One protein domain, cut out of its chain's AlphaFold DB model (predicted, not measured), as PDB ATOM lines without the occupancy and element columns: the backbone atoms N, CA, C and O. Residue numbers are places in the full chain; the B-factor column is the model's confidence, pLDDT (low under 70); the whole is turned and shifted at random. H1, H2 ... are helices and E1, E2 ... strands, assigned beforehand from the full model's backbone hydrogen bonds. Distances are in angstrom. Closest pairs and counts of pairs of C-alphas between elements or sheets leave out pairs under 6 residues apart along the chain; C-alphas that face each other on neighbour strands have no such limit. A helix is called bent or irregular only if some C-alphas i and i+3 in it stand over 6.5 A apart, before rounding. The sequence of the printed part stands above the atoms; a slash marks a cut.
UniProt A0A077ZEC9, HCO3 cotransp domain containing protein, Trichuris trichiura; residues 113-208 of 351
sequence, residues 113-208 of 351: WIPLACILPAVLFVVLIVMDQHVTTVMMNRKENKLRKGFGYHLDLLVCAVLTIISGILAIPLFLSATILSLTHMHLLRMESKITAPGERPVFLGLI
ATOM      1  N   TRP A 113     141.548 101.925  66.658       90.68
ATOM      2  CA  TRP A 113     140.436 101.282  65.944       90.68
ATOM      3  C   TRP A 113     139.731 100.192  66.759       90.68
ATOM      4  O   TRP A 113     138.649  99.756  66.364       90.68
ATOM      5  N   ILE A 114     140.310  99.744  67.882       90.84
ATOM      6  CA  ILE A 114     139.720  98.693  68.727       90.84
ATOM      7  C   ILE A 114     138.340  99.120  69.265       90.84
ATOM      8  O   ILE A 114     137.391  98.369  69.041       90.84
ATOM      9  N   PRO A 115     138.155 100.323  69.857       88.18
ATOM     10  CA  PRO A 115     136.832 100.800  70.271       88.18
ATOM     11  C   PRO A 115     135.785 100.779  69.152       88.18
ATOM     12  O   PRO A 115     134.634 100.419  69.385       88.18
ATOM     13  N   LEU A 116     136.182 101.135  67.924       90.62
ATOM     14  CA  LEU A 116     135.278 101.157  66.775       90.62
ATOM     15  C   LEU A 116     134.883  99.736  66.347       90.62
ATOM     16  O   LEU A 116     133.716  99.477  66.058       90.62
ATOM     17  N   ALA A 117     135.833  98.798  66.365       92.48
ATOM     18  CA  ALA A 117     135.573  97.390  66.087       92.48
ATOM     19  C   ALA A 117     134.653  96.747  67.142       92.48
ATOM     20  O   ALA A 117     133.809  95.922  66.791       92.48
ATOM     21  N   CYS A 118     134.757  97.156  68.412       91.43
ATOM     22  CA  CYS A 118     133.920  96.665  69.512       91.43
ATOM     23  C   CYS A 118     132.427  97.014  69.373       91.43
ATOM     24  O   CYS A 118     131.601  96.341  69.991       91.43
ATOM     25  N   ILE A 119     132.053  97.994  68.539       93.34
ATOM     26  CA  ILE A 119     130.643  98.336  68.277       93.34
ATOM     27  C   ILE A 119     129.881  97.134  67.707       93.34
ATOM     28  O   ILE A 119     128.745  96.882  68.106       93.34
ATOM     29  N   LEU A 120     130.498  96.364  66.805       94.47
ATOM     30  CA  LEU A 120     129.834  95.231  66.162       94.47
ATOM     31  C   LEU A 120     129.504  94.110  67.170       94.47
ATOM     32  O   LEU A 120     128.328  93.750  67.268       94.47
ATOM     33  N   PRO A 121     130.458  93.594  67.976       93.95
ATOM     34  CA  PRO A 121     130.144  92.674  69.067       93.95
ATOM     35  C   PRO A 121     129.148  93.249  70.077       93.95
ATOM     36  O   PRO A 121     128.258  92.528  70.520       93.95
ATOM     37  N   ALA A 122     129.250  94.541  70.418       92.19
ATOM     38  CA  ALA A 122     128.334  95.176  71.362       92.19
ATOM     39  C   ALA A 122     126.878  95.134  70.872       92.19
ATOM     40  O   ALA A 122     125.989  94.767  71.636       92.19
ATOM     41  N   VAL A 123     126.628  95.427  69.591       94.55
ATOM     42  CA  VAL A 123     125.285  95.316  68.997       94.55
ATOM     43  C   VAL A 123     124.771  93.876  69.056       94.55
ATOM     44  O   VAL A 123     123.617  93.658  69.425       94.55
ATOM     45  N   LEU A 124     125.618  92.884  68.761       94.67
ATOM     46  CA  LEU A 124     125.241  91.470  68.867       94.67
ATOM     47  C   LEU A 124     124.881  91.079  70.310       94.67
ATOM     48  O   LEU A 124     123.868  90.413  70.523       94.67
ATOM     49  N   PHE A 125     125.646  91.537  71.305       92.16
ATOM     50  CA  PHE A 125     125.334  91.301  72.717       92.16
ATOM     51  C   PHE A 125     124.034  91.974  73.154       92.16
ATOM     52  O   PHE A 125     123.243  91.354  73.862       92.16
ATOM     53  N   VAL A 126     123.765  93.203  72.705       91.96
ATOM     54  CA  VAL A 126     122.495  93.888  72.991       91.96
ATOM     55  C   VAL A 126     121.313  93.092  72.433       91.96
ATOM     56  O   VAL A 126     120.327  92.892  73.142       91.96
ATOM     57  N   VAL A 127     121.414  92.585  71.201       93.22
ATOM     58  CA  VAL A 127     120.369  91.738  70.605       93.22
ATOM     59  C   VAL A 127     120.166  90.459  71.418       93.22
ATOM     60  O   VAL A 127     119.020  90.098  71.684       93.22
ATOM     61  N   LEU A 128     121.243  89.802  71.857       91.83
ATOM     62  CA  LEU A 128     121.160  88.596  72.687       91.83
ATOM     63  C   LEU A 128     120.479  88.864  74.034       91.83
ATOM     64  O   LEU A 128     119.563  88.129  74.393       91.83
ATOM     65  N   ILE A 129     120.866  89.930  74.742       90.19
ATOM     66  CA  ILE A 129     120.281  90.292  76.043       90.19
ATOM     67  C   ILE A 129     118.791  90.608  75.889       90.19
ATOM     68  O   ILE A 129     117.967  90.097  76.642       90.19
ATOM     69  N   VAL A 130     118.414  91.405  74.884       91.03
ATOM     70  CA  VAL A 130     117.004  91.743  74.636       91.03
ATOM     71  C   VAL A 130     116.199  90.507  74.232       91.03
ATOM     72  O   VAL A 130     115.065  90.345  74.682       91.03
ATOM     73  N   MET A 131     116.762  89.623  73.404       92.18
ATOM     74  CA  MET A 131     116.095  88.391  72.983       92.18
ATOM     75  C   MET A 131     115.868  87.446  74.168       92.18
ATOM     76  O   MET A 131     114.747  86.981  74.364       92.18
ATOM     77  N   ASP A 132     116.900  87.186  74.968       91.16
ATOM     78  CA  ASP A 132     116.834  86.299  76.132       91.16
ATOM     79  C   ASP A 132     115.865  86.837  77.197       91.16
ATOM     80  O   ASP A 132     114.991  86.121  77.702       91.16
ATOM     81  N   GLN A 133     115.910  88.148  77.437       91.16
ATOM     82  CA  GLN A 133     114.962  88.836  78.297       91.16
ATOM     83  C   GLN A 133     113.523  88.722  77.771       91.16
ATOM     84  O   GLN A 133     112.590  88.415  78.519       91.16
ATOM     85  N   HIS A 134     113.311  88.901  76.467       91.56
ATOM     86  CA  HIS A 134     111.989  88.756  75.865       91.56
ATOM     87  C   HIS A 134     111.457  87.319  75.999       91.56
ATOM     88  O   HIS A 134     110.316  87.130  76.424       91.56
ATOM     89  N   VAL A 135     112.274  86.298  75.732       92.48
ATOM     90  CA  VAL A 135     111.877  84.891  75.919       92.48
ATOM     91  C   VAL A 135     111.532  84.617  77.384       92.48
ATOM     92  O   VAL A 135     110.482  84.032  77.663       92.48
ATOM     93  N   THR A 136     112.344  85.103  78.325       91.11
ATOM     94  CA  THR A 136     112.101  84.951  79.768       91.11
ATOM     95  C   THR A 136     110.762  85.566  80.174       91.11
ATOM     96  O   THR A 136     109.923  84.897  80.781       91.11
ATOM     97  N   THR A 137     110.492  86.810  79.772       89.68
ATOM     98  CA  THR A 137     109.231  87.499  80.104       89.68
ATOM     99  C   THR A 137     107.997  86.822  79.502       89.68
ATOM    100  O   THR A 137     106.966  86.715  80.175       89.68
ATOM    101  N   VAL A 138     108.088  86.313  78.269       90.98
ATOM    102  CA  VAL A 138     107.005  85.568  77.606       90.98
ATOM    103  C   VAL A 138     106.737  84.242  78.315       90.98
ATOM    104  O   VAL A 138     105.578  83.865  78.504       90.98
ATOM    105  N   MET A 139     107.790  83.547  78.747       89.27
ATOM    106  CA  MET A 139     107.669  82.303  79.502       89.27
ATOM    107  C   MET A 139     107.086  82.525  80.902       89.27
ATOM    108  O   MET A 139     106.255  81.731  81.339       89.27
ATOM    109  N   MET A 140     107.425  83.627  81.576       86.08
ATOM    110  CA  MET A 140     106.804  83.991  82.856       86.08
ATOM    111  C   MET A 140     105.322  84.341  82.696       86.08
ATOM    112  O   MET A 140     104.492  83.929  83.507       86.08
ATOM    113  N   ASN A 141     104.965  85.062  81.632       86.73
ATOM    114  CA  ASN A 141     103.604  85.549  81.405       86.73
ATOM    115  C   ASN A 141     102.689  84.554  80.674       86.73
ATOM    116  O   ASN A 141     101.756  84.945  79.965       86.73
ATOM    117  N   ARG A 142     102.941  83.248  80.812       86.56
ATOM    118  CA  ARG A 142     102.019  82.230  80.300       86.56
ATOM    119  C   ARG A 142     100.644  82.430  80.939       86.56
ATOM    120  O   ARG A 142     100.535  82.699  82.133       86.56
ATOM    121  N   LYS A 143      99.581  82.243  80.146       83.92
ATOM    122  CA  LYS A 143      98.180  82.401  80.596       83.92
ATOM    123  C   LYS A 143      97.864  81.578  81.854       83.92
ATOM    124  O   LYS A 143      97.024  81.975  82.654       83.92
ATOM    125  N   GLU A 144      98.567  80.464  82.040       82.21
ATOM    126  CA  GLU A 144      98.474  79.575  83.201       82.21
ATOM    127  C   GLU A 144      98.867  80.251  84.522       82.21
ATOM    128  O   GLU A 144      98.280  79.941  85.555       82.21
ATOM    129  N   ASN A 145      99.803  81.203  84.481       79.29
ATOM    130  CA  ASN A 145     100.304  81.916  85.658       79.29
ATOM    131  C   ASN A 145      99.452  83.144  86.017       79.29
ATOM    132  O   ASN A 145      99.728  83.797  87.017       79.29
ATOM    133  N   LYS A 146      98.440  83.493  85.203       78.35
ATOM    134  CA  LYS A 146      97.479  84.592  85.440       78.35
ATOM    135  C   LYS A 146      98.114  85.901  85.965       78.35
ATOM    136  O   LYS A 146      97.506  86.609  86.769       78.35
ATOM    137  N   LEU A 147      99.330  86.236  85.523       77.79
ATOM    138  CA  LEU A 147     100.040  87.431  85.983       77.79
ATOM    139  C   LEU A 147      99.428  88.689  85.358       77.79
ATOM    140  O   LEU A 147      99.102  88.727  84.171       77.79
ATOM    141  N   ARG A 148      99.265  89.747  86.161       75.64
ATOM    142  CA  ARG A 148      98.845  91.060  85.654       75.64
ATOM    143  C   ARG A 148     100.050  91.754  85.025       75.64
ATOM    144  O   ARG A 148     101.101  91.842  85.654       75.64
ATOM    145  N   LYS A 149      99.894  92.278  83.804       74.24
ATOM    146  CA  LYS A 149     100.925  93.102  83.154       74.24
ATOM    147  C   LYS A 149     101.081  94.407  83.946       74.24
ATOM    148  O   LYS A 149     100.209  95.264  83.877       74.24
ATOM    149  N   GLY A 150     102.145  94.516  84.736       79.60
ATOM    150  CA  GLY A 150     102.501  95.727  85.481       79.60
ATOM    151  C   GLY A 150     103.811  96.344  84.986       79.60
ATOM    152  O   GLY A 150     104.383  95.897  83.994       79.60
ATOM    153  N   PHE A 151     104.329  97.323  85.733       85.57
ATOM    154  CA  PHE A 151     105.617  97.988  85.468       85.57
ATOM    155  C   PHE A 151     106.851  97.089  85.670       85.57
ATOM    156  O   PHE A 151     107.968  97.509  85.378       85.57
ATOM    157  N   GLY A 152     106.658  95.851  86.141       84.57
ATOM    158  CA  GLY A 152     107.739  94.908  86.436       84.57
ATOM    159  C   GLY A 152     108.665  94.646  85.248       84.57
ATOM    160  O   GLY A 152     109.866  94.583  85.444       84.57
ATOM    161  N   TYR A 153     108.145  94.598  84.015       84.92
ATOM    162  CA  TYR A 153     108.970  94.374  82.819       84.92
ATOM    163  C   TYR A 153     109.943  95.520  82.525       84.92
ATOM    164  O   TYR A 153     111.059  95.283  82.074       84.92
ATOM    165  N   HIS A 154     109.525  96.763  82.781       90.06
ATOM    166  CA  HIS A 154     110.387  97.930  82.594       90.06
ATOM    167  C   HIS A 154     111.464  97.991  83.674       90.06
ATOM    168  O   HIS A 154     112.617  98.282  83.368       90.06
ATOM    169  N   LEU A 155     111.091  97.683  84.921       90.88
ATOM    170  CA  LEU A 155     112.042  97.577  86.024       90.88
ATOM    171  C   LEU A 155     113.074  96.476  85.755       90.88
ATOM    172  O   LEU A 155     114.257  96.698  85.971       90.88
ATOM    173  N   ASP A 156     112.640  95.327  85.243       89.91
ATOM    174  CA  ASP A 156     113.511  94.198  84.914       89.91
ATOM    175  C   ASP A 156     114.524  94.559  83.818       89.91
ATOM    176  O   ASP A 156     115.725  94.369  83.991       89.91
ATOM    177  N   LEU A 157     114.071  95.211  82.737       89.17
ATOM    178  CA  LEU A 157     114.964  95.711  81.686       89.17
ATOM    179  C   LEU A 157     115.970  96.744  82.222       89.17
ATOM    180  O   LEU A 157     117.139  96.717  81.838       89.17
ATOM    181  N   LEU A 158     115.533  97.639  83.116       92.03
ATOM    182  CA  LEU A 158     116.409  98.621  83.755       92.03
ATOM    183  C   LEU A 158     117.462  97.942  84.641       92.03
ATOM    184  O   LEU A 158     118.636  98.294  84.565       92.03
ATOM    185  N   VAL A 159     117.061  96.963  85.457       91.96
ATOM    186  CA  VAL A 159     117.971  96.200  86.324       91.96
ATOM    187  C   VAL A 159     118.973  95.411  85.486       91.96
ATOM    188  O   VAL A 159     120.169  95.489  85.760       91.96
ATOM    189  N   CYS A 160     118.520  94.731  84.430       90.75
ATOM    190  CA  CYS A 160     119.396  94.044  83.484       90.75
ATOM    191  C   CYS A 160     120.424  95.012  82.886       90.75
ATOM    192  O   CYS A 160     121.614  94.727  82.931       90.75
ATOM    193  N   ALA A 161     119.997  96.190  82.415       91.30
ATOM    194  CA  ALA A 161     120.902  97.191  81.849       91.30
ATOM    195  C   ALA A 161     121.960  97.672  82.860       91.30
ATOM    196  O   ALA A 161     123.143  97.746  82.525       91.30
ATOM    197  N   VAL A 162     121.563  97.954  84.106       94.02
ATOM    198  CA  VAL A 162     122.493  98.351  85.178       94.02
ATOM    199  C   VAL A 162     123.489  97.228  85.492       94.02
ATOM    200  O   VAL A 162     124.689  97.487  85.581       94.02
ATOM    201  N   LEU A 163     123.027  95.978  85.604       92.48
ATOM    202  CA  LEU A 163     123.893  94.820  85.843       92.48
ATOM    203  C   LEU A 163     124.850  94.566  84.675       92.48
ATOM    204  O   LEU A 163     126.017  94.263  84.911       92.48
ATOM    205  N   THR A 164     124.402  94.749  83.429       91.13
ATOM    206  CA  THR A 164     125.264  94.658  82.246       91.13
ATOM    207  C   THR A 164     126.385  95.695  82.306       91.13
ATOM    208  O   THR A 164     127.541  95.331  82.103       91.13
ATOM    209  N   ILE A 165     126.089  96.950  82.667       91.77
ATOM    210  CA  ILE A 165     127.108  98.005  82.823       91.77
ATOM    211  C   ILE A 165     128.131  97.621  83.902       91.77
ATOM    212  O   ILE A 165     129.334  97.682  83.652       91.77
ATOM    213  N   ILE A 166     127.672  97.175  85.075       92.79
ATOM    214  CA  ILE A 166     128.554  96.757  86.177       92.79
ATOM    215  C   ILE A 166     129.428  95.565  85.756       92.79
ATOM    216  O   ILE A 166     130.640  95.584  85.974       92.79
ATOM    217  N   SER A 167     128.839  94.551  85.112       90.51
ATOM    218  CA  SER A 167     129.575  93.381  84.613       90.51
ATOM    219  C   SER A 167     130.608  93.752  83.546       90.51
ATOM    220  O   SER A 167     131.693  93.175  83.533       90.51
ATOM    221  N   GLY A 168     130.315  94.763  82.721       89.71
ATOM    222  CA  GLY A 168     131.236  95.305  81.725       89.71
ATOM    223  C   GLY A 168     132.450  95.988  82.355       89.71
ATOM    224  O   GLY A 168     133.574  95.694  81.961       89.71
ATOM    225  N   ILE A 169     132.246  96.827  83.379       90.44
ATOM    226  CA  ILE A 169     133.339  97.513  84.098       90.44
ATOM    227  C   ILE A 169     134.242  96.509  84.834       90.44
ATOM    228  O   ILE A 169     135.462  96.664  84.852       90.44
ATOM    229  N   LEU A 170     133.657  95.463  85.430       89.66
ATOM    230  CA  LEU A 170     134.404  94.422  86.148       89.66
ATOM    231  C   LEU A 170     134.971  93.321  85.220       89.66
ATOM    232  O   LEU A 170     135.720  92.438  85.656       89.66
ATOM    233  N   ALA A 171     134.593  93.338  83.937       86.69
ATOM    234  CA  ALA A 171     134.813  92.266  82.962       86.69
ATOM    235  C   ALA A 171     134.532  90.858  83.526       86.69
ATOM    236  O   ALA A 171     135.299  89.908  83.341       86.69
ATOM    237  N   ILE A 172     133.431  90.749  84.266       87.53
ATOM    238  CA  ILE A 172     132.844  89.485  84.724       87.53
ATOM    239  C   ILE A 172     131.910  88.995  83.599       87.53
ATOM    240  O   ILE A 172     131.437  89.832  82.825       87.53
ATOM    241  N   PRO A 173     131.640  87.679  83.458       87.30
ATOM    242  CA  PRO A 173     130.654  87.190  82.496       87.30
ATOM    243  C   PRO A 173     129.373  88.033  82.482       87.30
ATOM    244  O   PRO A 173     128.834  88.372  83.538       87.30
ATOM    245  N   LEU A 174     128.918  88.386  81.275       86.73
ATOM    246  CA  LEU A 174     127.736  89.222  81.088       86.73
ATOM    247  C   LEU A 174     126.520  88.568  81.743       86.73
ATOM    248  O   LEU A 174     126.310  87.357  81.634       86.73
ATOM    249  N   PHE A 175     125.702  89.391  82.393       84.87
ATOM    250  CA  PHE A 175     124.432  88.946  82.944       84.87
ATOM    251  C   PHE A 175     123.512  88.450  81.816       84.87
ATOM    252  O   PHE A 175     123.141  89.215  80.927       84.87
ATOM    253  N   LEU A 176     123.158  87.166  81.869       85.87
ATOM    254  CA  LEU A 176     122.160  86.516  81.020       85.87
ATOM    255  C   LEU A 176     120.972  86.134  81.906       85.87
ATOM    256  O   LEU A 176     121.167  85.684  83.042       85.87
ATOM    257  N   SER A 177     119.747  86.301  81.413       83.53
ATOM    258  CA  SER A 177     118.551  86.014  82.196       83.53
ATOM    259  C   SER A 177     118.407  84.502  82.373       83.53
ATOM    260  O   SER A 177     118.229  83.728  81.435       83.53
ATOM    261  N   ALA A 178     118.476  84.037  83.620       87.92
ATOM    262  CA  ALA A 178     118.374  82.616  83.928       87.92
ATOM    263  C   ALA A 178     116.919  82.120  83.777       87.92
ATOM    264  O   ALA A 178     116.152  82.065  84.744       87.92
ATOM    265  N   THR A 179     116.526  81.734  82.560       90.11
ATOM    266  CA  THR A 179     115.173  81.242  82.222       90.11
ATOM    267  C   THR A 179     114.727  80.061  83.090       90.11
ATOM    268  O   THR A 179     113.626  80.056  83.635       90.11
ATOM    269  N   ILE A 180     115.586  79.059  83.273       90.38
ATOM    270  CA  ILE A 180     115.258  77.857  84.056       90.38
ATOM    271  C   ILE A 180     115.129  78.201  85.542       90.38
ATOM    272  O   ILE A 180     114.201  77.750  86.211       90.38
ATOM    273  N   LEU A 181     116.031  79.034  86.065       89.89
ATOM    274  CA  LEU A 181     116.019  79.433  87.469       89.89
ATOM    275  C   LEU A 181     114.796  80.302  87.795       89.89
ATOM    276  O   LEU A 181     114.120  80.061  88.791       89.89
ATOM    277  N   SER A 182     114.463  81.261  86.929       89.12
ATOM    278  CA  SER A 182     113.262  82.091  87.078       89.12
ATOM    279  C   SER A 182     111.978  81.255  87.043       89.12
ATOM    280  O   SER A 182     111.071  81.501  87.840       89.12
ATOM    281  N   LEU A 183     111.913  80.211  86.205       90.26
ATOM    282  CA  LEU A 183     110.782  79.273  86.187       90.26
ATOM    283  C   LEU A 183     110.700  78.460  87.477       90.26
ATOM    284  O   LEU A 183     109.614  78.318  88.036       90.26
ATOM    285  N   THR A 184     111.836  77.973  87.973       89.67
ATOM    286  CA  THR A 184     111.906  77.246  89.242       89.67
ATOM    287  C   THR A 184     111.468  78.132  90.406       89.67
ATOM    288  O   THR A 184     110.607  77.729  91.180       89.67
ATOM    289  N   HIS A 185     111.957  79.371  90.506       89.22
ATOM    290  CA  HIS A 185     111.519  80.304  91.549       89.22
ATOM    291  C   HIS A 185     110.028  80.633  91.459       89.22
ATOM    292  O   HIS A 185     109.348  80.667  92.481       89.22
ATOM    293  N   MET A 186     109.496  80.828  90.251       87.05
ATOM    294  CA  MET A 186     108.060  81.035  90.060       87.05
ATOM    295  C   MET A 186     107.260  79.804  90.504       87.05
ATOM    296  O   MET A 186     106.257  79.948  91.202       87.05
ATOM    297  N   HIS A 187     107.728  78.598  90.173       87.17
ATOM    298  CA  HIS A 187     107.102  77.348  90.596       87.17
ATOM    299  C   HIS A 187     107.119  77.173  92.122       87.17
ATOM    300  O   HIS A 187     106.119  76.757  92.694       87.17
ATOM    301  N   LEU A 188     108.197  77.572  92.800       86.64
ATOM    302  CA  LEU A 188     108.281  77.543  94.267       86.64
ATOM    303  C   LEU A 188     107.326  78.539  94.945       86.64
ATOM    304  O   LEU A 188     106.899  78.316  96.076       86.64
ATOM    305  N   LEU A 189     106.972  79.630  94.261       86.09
ATOM    306  CA  LEU A 189     106.025  80.639  94.746       86.09
ATOM    307  C   LEU A 189     104.577  80.357  94.324       86.09
ATOM    308  O   LEU A 189     103.680  81.124  94.671       86.09
ATOM    309  N   ARG A 190     104.321  79.296  93.561       86.63
ATOM    310  CA  ARG A 190     102.999  78.978  93.027       86.63
ATOM    311  C   ARG A 190     102.097  78.385  94.107       86.63
ATOM    312  O   ARG A 190     102.406  77.356  94.695       86.63
ATOM    313  N   MET A 191     100.940  79.010  94.324       82.93
ATOM    314  CA  MET A 191      99.872  78.451  95.150       82.93
ATOM    315  C   MET A 191      98.864  77.694  94.288       82.93
ATOM    316  O   MET A 191      98.242  78.248  93.373       82.93
ATOM    317  N   GLU A 192      98.675  76.427  94.632       83.71
ATOM    318  CA  GLU A 192      97.730  75.522  93.989       83.71
ATOM    319  C   GLU A 192      96.505  75.279  94.874       83.71
ATOM    320  O   GLU A 192      96.582  75.274  96.105       83.71
ATOM    321  N   SER A 193      95.340  75.104  94.249       83.21
ATOM    322  CA  SER A 193      94.094  74.808  94.956       83.21
ATOM    323  C   SER A 193      94.134  73.432  95.624       83.21
ATOM    324  O   SER A 193      94.378  72.434  94.954       83.21
ATOM    325  N   LYS A 194      93.800  73.364  96.920       82.22
ATOM    326  CA  LYS A 194      93.717  72.098  97.678       82.22
ATOM    327  C   LYS A 194      92.537  71.203  97.278       82.22
ATOM    328  O   LYS A 194      92.561  70.014  97.572       82.22
ATOM    329  N   ILE A 195      91.494  71.780  96.679       80.49
ATOM    330  CA  ILE A 195      90.245  71.092  96.342       80.49
ATOM    331  C   ILE A 195      90.095  71.135  94.823       80.49
ATOM    332  O   ILE A 195      89.731  72.171  94.269       80.49
ATOM    333  N   THR A 196      90.393  70.024  94.161       77.02
ATOM    334  CA  THR A 196      90.041  69.789  92.756       77.02
ATOM    335  C   THR A 196      89.338  68.450  92.622       77.02
ATOM    336  O   THR A 196      89.510  67.560  93.459       77.02
ATOM    337  N   ALA A 197      88.512  68.310  91.584       83.50
ATOM    338  CA  ALA A 197      87.921  67.022  91.265       83.50
ATOM    339  C   ALA A 197      89.035  66.010  90.920       83.50
ATOM    340  O   ALA A 197      90.048  66.387  90.321       83.50
ATOM    341  N   PRO A 198      88.881  64.724  91.284       83.70
ATOM    342  CA  PRO A 198      89.853  63.697  90.925       83.70
ATOM    343  C   PRO A 198      90.003  63.632  89.397       83.70
ATOM    344  O   PRO A 198      89.041  63.365  88.685       83.70
ATOM    345  N   GLY A 199      91.214  63.898  88.897       84.78
ATOM    346  CA  GLY A 199      91.531  63.952  87.463       84.78
ATOM    347  C   GLY A 199      91.688  65.364  86.887       84.78
ATOM    348  O   GLY A 199      92.270  65.516  85.814       84.78
ATOM    349  N   GLU A 200      91.257  66.408  87.598       85.12
ATOM    350  CA  GLU A 200      91.526  67.791  87.207       85.12
ATOM    351  C   GLU A 200      92.876  68.260  87.751       85.12
ATOM    352  O   GLU A 200      93.180  68.123  88.941       85.12
ATOM    353  N   ARG A 201      93.692  68.854  86.872       81.32
ATOM    354  CA  ARG A 201      94.946  69.497  87.278       81.32
ATOM    355  C   ARG A 201      94.660  70.619  88.288       81.32
ATOM    356  O   ARG A 201      93.697  71.364  88.088       81.32
ATOM    357  N   PRO A 202      95.492  70.776  89.332       81.80
ATOM    358  CA  PRO A 202      95.320  71.829  90.323       81.80
ATOM    359  C   PRO A 202      95.213  73.200  89.653       81.80
ATOM    360  O   PRO A 202      95.997  73.555  88.765       81.80
ATOM    361  N   VAL A 203      94.221  73.985  90.069       82.58
ATOM    362  CA  VAL A 203      94.015  75.322  89.524       82.58
ATOM    363  C   VAL A 203      95.017  76.266  90.175       82.58
ATOM    364  O   VAL A 203      95.126  76.344  91.399       82.58
ATOM    365  N   PHE A 204      95.732  77.021  89.343       82.31
ATOM    366  CA  PHE A 204      96.582  78.114  89.801       82.31
ATOM    367  C   PHE A 204      95.733  79.194  90.488       82.31
ATOM    368  O   PHE A 204      94.871  79.817  89.839       82.31
ATOM    369  N   LEU A 205      95.985  79.404  91.784       82.70
ATOM    370  CA  LEU A 205      95.324  80.418  92.607       82.70
ATOM    371  C   LEU A 205      96.074  81.754  92.566       82.70
ATOM    372  O   LEU A 205      95.445  82.802  92.439       82.70
ATOM    373  N   GLY A 206      97.406  81.724  92.641       84.22
ATOM    374  CA  GLY A 206      98.238  82.925  92.674       84.22
ATOM    375  C   GLY A 206      99.700  82.637  93.012       84.22
ATOM    376  O   GLY A 206     100.087  81.482  93.189       84.22
ATOM    377  N   LEU A 207     100.502  83.700  93.106       84.45
ATOM    378  CA  LEU A 207     101.871  83.643  93.624       84.45
ATOM    379  C   LEU A 207     101.918  84.158  95.066       84.45
ATOM    380  O   LEU A 207     101.286  85.167  95.386       84.45
ATOM    381  N   ILE A 208     102.709  83.502  95.914       86.19
ATOM    382  CA  ILE A 208     103.053  84.014  97.243       86.19
ATOM    383  C   ILE A 208     103.921  85.265  97.061       86.19
ATOM    384  O   ILE A 208     104.955  85.185  96.392       86.19
TER     385      ILE A 208
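AT A GLANCE: This is residues 113 to 208 of the 351 residues of the protein "HCO3 cotransp domain containing protein" of Trichuris trichiura (UniProt A0A077ZEC9). What shape do these atoms make? A long, narrow, loosely built shape: the long helix H1 runs along it, H2 folds back beside H1 at some distance, and the short H3 packs on the last part of H1. Residues 113 to 124 stick out at one end, and the small strand hairpin E1 and E2, with its long loop, makes the other. What is it built of? The 96 printed residues, mostly helix by class, have three named helices and then two named strands, in the order H1, H2, H3, E1, E2, the strands forming an antiparallel sheet of order E1 - E2. The whole is only just loose, close to extended, with a radius of gyration of the C-alphas of 18.2 A and spans of 68 by 23 by 20 A.

IN THESE COORDINATES: Where are the helices? H1 is residues 114 to 140, 38.7 A long, from C-alpha 114 at (139.720, 98.693, 68.727), with a kink of 32 degrees near residue 121; it is neither bent nor irregular, but only just: C-alphas 117 and 120 are 6.1 A apart. H2 is residues 152 to 170, 26.7 A, and H3 is residues 179 to 188, 14.4 A. Where are the strands? E1 is residues 190 to 192, 6.4 A, and E2 is residues 204 to 207, 8.6 A, with C-alpha 207 at (101.871, 83.643, 93.624).

HOW THE PARTS SIT: How does H2 stand to H1? They are close but not clearly touching, with the closest C-alphas, of Thr 137 and Tyr 153, 7.4 A apart. They run opposite ways at a shallow tilt of 34.5 degrees, only just short of steep. What does H3 touch? H3 touches H1, at residues 135 to 140 of H1 alone, with the closest C-alphas, of Thr 136 and Thr 179, 5.4 A apart; they run the same way at a shallow tilt of 30 degrees. H2 and H3 are apart. How do the strands pair? E1 and E2 form an antiparallel hairpin at 149 degrees, with N 191 and O 206 at 2.9 A and N 205 and O 191 at 3.0 A, within hydrogen-bond range. Both strands are apart from H1 and H2. Are the helix backbones complete? In H2 and H3 every O i to N i+4 pair is within hydrogen-bond range; in H1, 20 of 23 are.

THE WHOLE: How long is it? The two C-alphas farthest apart, of Trp 113 and Pro 198, are 67.8 A apart. Residues 113 to 124, of which 114 to 124 belong to H1, stand free; without them the body spans 55 by 22 by 20 A. Which links are long? Those from H1 to H2 and from E1 to E2, with 11 residues each; H2 to H3 is short and H3 to E1 tight. Is any part missing or uncertain? The printed part has no cut, its mean pLDDT is 87.7, and no printed residue is under 70.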